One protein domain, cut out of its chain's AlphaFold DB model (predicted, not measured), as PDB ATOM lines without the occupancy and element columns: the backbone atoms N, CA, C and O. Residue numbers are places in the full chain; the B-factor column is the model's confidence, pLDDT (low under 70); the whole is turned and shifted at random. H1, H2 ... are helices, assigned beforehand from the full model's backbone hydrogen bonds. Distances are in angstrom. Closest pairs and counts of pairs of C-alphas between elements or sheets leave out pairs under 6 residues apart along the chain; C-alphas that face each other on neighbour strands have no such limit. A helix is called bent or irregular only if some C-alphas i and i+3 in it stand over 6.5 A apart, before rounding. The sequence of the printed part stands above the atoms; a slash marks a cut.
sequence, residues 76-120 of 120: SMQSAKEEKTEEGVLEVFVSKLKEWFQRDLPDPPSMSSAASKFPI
ATOM      1  N   SER A  76      22.606 -38.081  -2.343       90.56
ATOM      2  CA  SER A  76      24.037 -38.277  -2.133       90.56
ATOM      3  C   SER A  76      24.492 -37.469  -0.926       90.56
ATOM      4  O   SER A  76      24.568 -36.247  -0.996       90.56
ATOM      5  N   MET A  77      24.886 -38.154   0.146       92.19
ATOM      6  CA  MET A  77      25.469 -37.528   1.340       92.19
ATOM      7  C   MET A  77      26.985 -37.305   1.226       92.19
ATOM      8  O   MET A  77      27.671 -37.100   2.220       92.19
ATOM      9  N   GLN A  78      27.557 -37.361   0.016       89.06
ATOM     10  CA  GLN A  78      29.004 -37.190  -0.158       89.06
ATOM     11  C   GLN A  78      29.501 -35.792   0.225       89.06
ATOM     12  O   GLN A  78      30.635 -35.689   0.684       89.06
ATOM     13  N   SER A  79      28.683 -34.751   0.048       89.06
ATOM     14  CA  SER A  79      29.028 -33.377   0.436       89.06
ATOM     15  C   SER A  79      29.051 -33.175   1.950       89.06
ATOM     16  O   SER A  79      29.789 -32.328   2.424       89.06
ATOM     17  N   ALA A  80      28.325 -33.996   2.717       91.06
ATOM     18  CA  ALA A  80      28.299 -33.916   4.178       91.06
ATOM     19  C   ALA A  80      29.581 -34.455   4.846       91.06
ATOM     20  O   ALA A  80      29.688 -34.457   6.065       91.06
ATOM     21  N   LYS A  81      30.563 -34.946   4.075       90.31
ATOM     22  CA  LYS A  81      31.806 -35.522   4.621       90.31
ATOM     23  C   LYS A  81      32.679 -34.523   5.373       90.31
ATOM     24  O   LYS A  81      33.497 -34.949   6.183       90.31
ATOM     25  N   GLU A  82      32.577 -33.245   5.030       90.19
ATOM     26  CA  GLU A  82      33.376 -32.179   5.643       90.19
ATOM     27  C   GLU A  82      32.692 -31.585   6.881       90.19
ATOM     28  O   GLU A  82      33.343 -30.896   7.670       90.19
ATOM     29  N   GLU A  83      31.412 -31.912   7.088       92.00
ATOM     30  CA  GLU A  83      30.639 -31.468   8.239       92.00
ATOM     31  C   GLU A  83      31.109 -32.158   9.519       92.00
ATOM     32  O   GLU A  83      31.411 -33.354   9.550       92.00
ATOM     33  N   LYS A  84      31.177 -31.376  10.596       92.12
ATOM     34  CA  LYS A  84      31.662 -31.830  11.910       92.12
ATOM     35  C   LYS A  84      30.578 -31.840  12.978       92.12
ATOM     36  O   LYS A  84      30.826 -32.334  14.075       92.12
ATOM     37  N   THR A  85      29.423 -31.263  12.674       90.88
ATOM     38  CA  THR A  85      28.279 -31.169  13.573       90.88
ATOM     39  C   THR A  85      27.119 -31.962  12.999       90.88
ATOM     40  O   THR A  85      26.973 -32.100  11.782       90.88
ATOM     41  N   GLU A  86      26.294 -32.504  13.884       87.81
ATOM     42  CA  GLU A  86      25.108 -33.259  13.491       87.81
ATOM     43  C   GLU A  86      24.090 -32.331  12.807       87.81
ATOM     44  O   GLU A  86      23.475 -32.710  11.808       87.81
ATOM     45  N   GLU A  87      24.005 -31.077  13.263       87.19
ATOM     46  CA  GLU A  87      23.192 -30.027  12.652       87.19
ATOM     47  C   GLU A  87      23.615 -29.744  11.207       87.19
ATOM     48  O   GLU A  87      22.763 -29.710  10.323       87.19
ATOM     49  N   GLY A  88      24.921 -29.626  10.934       89.50
ATOM     50  CA  GLY A  88      25.424 -29.383   9.578       89.50
ATOM     51  C   GLY A  88      25.110 -30.542   8.628       89.50
ATOM     52  O   GLY A  88      24.681 -30.336   7.492       89.50
ATOM     53  N   VAL A  89      25.224 -31.789   9.104       90.81
ATOM     54  CA  VAL A  89      24.828 -32.973   8.319       90.81
ATOM     55  C   VAL A  89      23.330 -32.951   8.002       90.81
ATOM     56  O   VAL A  89      22.934 -33.266   6.873       90.81
ATOM     57  N   LEU A  90      22.497 -32.571   8.975       89.12
ATOM     58  CA  LEU A  90      21.050 -32.478   8.807       89.12
ATOM     59  C   LEU A  90      20.656 -31.359   7.830       89.12
ATOM     60  O   LEU A  90      19.802 -31.577   6.971       89.12
ATOM     61  N   GLU A  91      21.311 -30.200   7.894       89.06
ATOM     62  CA  GLU A  91      21.123 -29.100   6.941       89.06
ATOM     63  C   GLU A  91      21.453 -29.530   5.506       89.06
ATOM     64  O   GLU A  91      20.662 -29.297   4.586       89.06
ATOM     65  N   VAL A  92      22.574 -30.235   5.308       91.19
ATOM     66  CA  VAL A  92      22.940 -30.795   3.996       91.19
ATOM     67  C   VAL A  92      21.883 -31.790   3.518       91.19
ATOM     68  O   VAL A  92      21.480 -31.744   2.354       91.19
ATOM     69  N   PHE A  93      21.409 -32.677   4.395       90.69
ATOM     70  CA  PHE A  93      20.374 -33.649   4.055       90.69
ATOM     71  C   PHE A  93      19.068 -32.973   3.614       90.69
ATOM     72  O   PHE A  93      18.550 -33.289   2.539       90.69
ATOM     73  N   VAL A  94      18.566 -32.007   4.392       89.94
ATOM     74  CA  VAL A  94      17.335 -31.270   4.066       89.94
ATOM     75  C   VAL A  94      17.500 -30.464   2.781       89.94
ATOM     76  O   VAL A  94      16.621 -30.505   1.922       89.94
ATOM     77  N   SER A  95      18.634 -29.789   2.595       90.06
ATOM     78  CA  SER A  95      18.933 -29.062   1.358       90.06
ATOM     79  C   SER A  95      18.852 -29.982   0.133       90.06
ATOM     80  O   SER A  95      18.166 -29.676  -0.844       90.06
ATOM     81  N   LYS A  96      19.444 -31.181   0.214       92.25
ATOM     82  CA  LYS A  96      19.391 -32.167  -0.874       92.25
ATOM     83  C   LYS A  96      17.992 -32.735  -1.110       92.25
ATOM     84  O   LYS A  96      17.647 -33.014  -2.256       92.25
ATOM     85  N   LEU A  97      17.180 -32.885  -0.062       91.25
ATOM     86  CA  LEU A  97      15.769 -33.246  -0.200       91.25
ATOM     87  C   LEU A  97      14.977 -32.161  -0.945       91.25
ATOM     88  O   LEU A  97      14.248 -32.490  -1.881       91.25
ATOM     89  N   LYS A  98      15.142 -30.886  -0.559       91.50
ATOM     90  CA  LYS A  98      14.486 -29.740  -1.217       91.50
ATOM     91  C   LYS A  98      14.867 -29.672  -2.698       91.50
ATOM     92  O   LYS A  98      13.990 -29.566  -3.553       91.50
ATOM     93  N   GLU A  99      16.158 -29.815  -3.008       91.50
ATOM     94  CA  GLU A  99      16.666 -29.874  -4.387       91.50
ATOM     95  C   GLU A  99      16.033 -31.022  -5.187       91.50
ATOM     96  O   GLU A  99      15.595 -30.823  -6.320       91.50
ATOM     97  N   TRP A 100      15.983 -32.228  -4.612       92.56
ATOM     98  CA  TRP A 100      15.499 -33.414  -5.318       92.56
ATOM     99  C   TRP A 100      14.002 -33.348  -5.620       92.56
ATOM    100  O   TRP A 100      13.583 -33.642  -6.740       92.56
ATOM    101  N   PHE A 101      13.200 -32.977  -4.621       90.94
ATOM    102  CA  PHE A 101      11.743 -32.919  -4.740       90.94
ATOM    103  C   PHE A 101      11.237 -31.586  -5.306       90.94
ATOM    104  O   PHE A 101      10.039 -31.446  -5.527       90.94
ATOM    105  N   GLN A 102      12.130 -30.619  -5.555       91.38
ATOM    106  CA  GLN A 102      11.804 -29.288  -6.085       91.38
ATOM    107  C   GLN A 102      10.690 -28.585  -5.300       91.38
ATOM    108  O   GLN A 102       9.867 -27.859  -5.859       91.38
ATOM    109  N   ARG A 103      10.657 -28.813  -3.988       87.44
ATOM    110  CA  ARG A 103       9.672 -28.234  -3.081       87.44
ATOM    111  C   ARG A 103      10.359 -27.723  -1.839       87.44
ATOM    112  O   ARG A 103      11.394 -28.253  -1.431       87.44
ATOM    113  N   ASP A 104       9.747 -26.721  -1.230       83.00
ATOM    114  CA  ASP A 104      10.175 -26.322   0.093       83.00
ATOM    115  C   ASP A 104       9.765 -27.402   1.096       83.00
ATOM    116  O   ASP A 104       8.682 -27.990   1.017       83.00
ATOM    117  N   LEU A 105      10.677 -27.699   2.006       76.56
ATOM    118  CA  LEU A 105      10.453 -28.618   3.109       76.56
ATOM    119  C   LEU A 105      10.599 -27.817   4.395       76.56
ATOM    120  O   LEU A 105      11.386 -26.866   4.415       76.56
ATOM    121  N   PRO A 106       9.868 -28.179   5.460       74.06
ATOM    122  CA  PRO A 106      10.044 -27.522   6.741       74.06
ATOM    123  C   PRO A 106      11.519 -27.563   7.135       74.06
ATOM    124  O   PRO A 106      12.208 -28.565   6.910       74.06
ATOM    125  N   ASP A 107      11.996 -26.455   7.692       72.06
ATOM    126  CA  ASP A 107      13.360 -26.393   8.190       72.06
ATOM    127  C   ASP A 107      13.568 -27.477   9.249       72.06
ATOM    128  O   ASP A 107      12.628 -27.818   9.986       72.06
ATOM    129  N   PRO A 108      14.772 -28.070   9.293       66.75
ATOM    130  CA  PRO A 108      15.027 -29.153  10.213       66.75
ATOM    131  C   PRO A 108      14.736 -28.687  11.644       66.75
ATOM    132  O   PRO A 108      15.221 -27.629  12.056       66.75
ATOM    133  N   PRO A 109      13.948 -29.452  12.423       64.94
ATOM    134  CA  PRO A 109      13.843 -29.198  13.850       64.94
ATOM    135  C   PRO A 109      15.241 -29.211  14.476       64.94
ATOM    136  O   PRO A 109      16.104 -29.981  14.048       64.94
ATOM    137  N   SER A 110      15.459 -28.422  15.533       64.88
ATOM    138  CA  SER A 110      16.646 -28.619  16.371       64.88
ATOM    139  C   SER A 110      16.687 -30.085  16.811       64.88
ATOM    140  O   SER A 110      15.633 -30.649  17.123       64.88
ATOM    141  N   MET A 111      17.859 -30.721  16.867       54.78
ATOM    142  CA  MET A 111      17.947 -32.151  17.209       54.78
ATOM    143  C   MET A 111      17.266 -32.502  18.539       54.78
ATOM    144  O   MET A 111      16.633 -33.551  18.654       54.78
ATOM    145  N   SER A 112      17.279 -31.574  19.501       55.19
ATOM    146  CA  SER A 112      16.532 -31.675  20.761       55.19
ATOM    147  C   SER A 112      15.016 -31.847  20.582       55.19
ATOM    148  O   SER A 112      14.372 -32.521  21.381       55.19
ATOM    149  N   SER A 113      14.439 -31.262  19.533       55.00
ATOM    150  CA  SER A 113      13.014 -31.353  19.196       55.00
ATOM    151  C   SER A 113      12.683 -32.475  18.202       55.00
ATOM    152  O   SER A 113      11.528 -32.882  18.105       55.00
ATOM    153  N   ALA A 114      13.681 -33.001  17.484       56.28
ATOM    154  CA  ALA A 114      13.536 -34.187  16.640       56.28
ATOM    155  C   ALA A 114      13.514 -35.472  17.485       56.28
ATOM    156  O   ALA A 114      12.643 -36.320  17.297       56.28
ATOM    157  N   ALA A 115      14.416 -35.580  18.467       53.78
ATOM    158  CA  ALA A 115      14.518 -36.734  19.361       53.78
ATOM    159  C   ALA A 115      13.256 -36.952  20.218       53.78
ATOM    160  O   ALA A 115      12.909 -38.084  20.534       53.78
ATOM    161  N   SER A 116      12.528 -35.883  20.557       53.41
ATOM    162  CA  SER A 116      11.264 -35.987  21.297       53.41
ATOM    163  C   SER A 116      10.081 -36.465  20.446       53.41
ATOM    164  O   SER A 116       9.070 -36.882  21.006       53.41
ATOM    165  N   LYS A 117      10.189 -36.415  19.110       50.31
ATOM    166  CA  LYS A 117       9.134 -36.841  18.173       50.31
ATOM    167  C   LYS A 117       9.257 -38.296  17.718       50.31
ATOM    168  O   LYS A 117       8.275 -38.838  17.225       50.31
ATOM    169  N   PHE A 118      10.419 -38.919  17.905       47.12
ATOM    170  CA  PHE A 118      10.667 -40.320  17.563       47.12
ATOM    171  C   PHE A 118      11.180 -41.077  18.794       47.12
ATOM    172  O   PHE A 118      12.383 -41.332  18.895       47.12
ATOM    173  N   PRO A 119      10.305 -41.391  19.769       38.88
ATOM    174  CA  PRO A 119      10.681 -42.264  20.869       38.88
ATOM    175  C   PRO A 119      10.986 -43.660  20.310       38.88
ATOM    176  O   PRO A 119      10.170 -44.231  19.588       38.88
ATOM    177  N   ILE A 120      12.185 -44.153  20.616       44.03
ATOM    178  CA  ILE A 120      12.605 -45.540  20.379       44.03
ATOM    179  C   ILE A 120      11.989 -46.423  21.464       44.03
ATOM    180  O   ILE A 120      12.007 -45.979  22.638       44.03
TER     181      ILE A 120
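AT A GLANCE: This is residues 76 to 120 of the 120 residues of an uncharacterized protein of Desulfobacteraceae bacterium 4572_88 (UniProt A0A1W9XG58). One long helix, H2, makes the core, and the short helix H1 is folded back beside its first half, so that the two form a helical hairpin. From the far end of H2 the chain turns and runs back without a named element, through residues 102 to 110, to the small helix H3 near the beginning of H2, and residues 116 to 120 trail away past H3. The packing is thin: H1 and H2 are the one pair of helices that touch, and H3 touches no helix. The printed part has 45 residues, with three named helices in the order H1, H2, H3 and no named strand; the class is all helix, with 27 of the 45 residues in the helices. The whole is only just loose, close to compact, with a radius of gyration of the C-alphas of 11.5 A, and the C-alphas span 27 by 26 by 16 A along their three main axes.

IN THESE COORDINATES: The longest helix is H2, residues 86 to 101, 16 residues from Glu 86 to Phe 101. It measures 22.6 A from first to last C-alpha, from C-alpha 86 at (25.108, -33.259, 13.491) to C-alpha 101 at (11.743, -32.919, -4.740). Before it in the chain comes H1, residues 77 to 82, six residues and 10.5 A long, which begins with C-alpha 77 at (25.469, -37.528, 1.340). H1 is irregular, but only just: C-alphas 79 and 82 are 6.9 A apart, where about 5 A is found in a regular helix, and its line is a rough one. After H2 comes H3, residues 111 to 115, five residues from Met 111 to Ala 115, with 6.1 A between its first and last C-alpha; it ends with C-alpha 115 at (14.518, -36.734, 19.361).

HOW THE PARTS SIT: H2 touches H1, with 7 pairs of C-alphas within 8 A. The closest C-alphas of the two are those of Ala 80 and Val 89, 5.5 A apart. H2 touches H1 with residues 88 to 93 alone. The lines of H1 and H2 stand at a shallow tilt of 31 degrees, the helices run opposite ways, and their centres are 10.5 A apart. With the tight link of three residues between them, H1 and H2 are a helical hairpin. H3 is close to H2 but not clearly touching it: 1 pair of C-alphas is within 8 A, that of Glu 87 and Met 111, 7.3 A apart, and the centres of the two helices are 15.9 A apart. H1 and H3 are apart. In H2 and H3 every O i to N i+4 pair is within hydrogen-bond range. In H1 0 of 2 such pairs are within range, while 2 of its 3 O i to N i+3 pairs are.

THE WHOLE: The two C-alphas farthest apart are those of Gln 102, the residue after H2, and Ile 120, the chain's last residue, at 31.1 A. From the first to the last printed C-alpha, Ser 76 to Ile 120, the distance is 26.3 A. The printed part runs from 76 to 120 and has no cut. The link from H1 to H2 is tight, and the link from H2 to H3, with nine residues between them, is short; no link is long. The mean pLDDT of the printed part is 78.7. H1 and H2 each have a mean of 90, and H3 has a mean of 55. The model's confidence is low, under 70, in 13 residues, namely residues 108 to 120, of which 111 to 115 belong to H3.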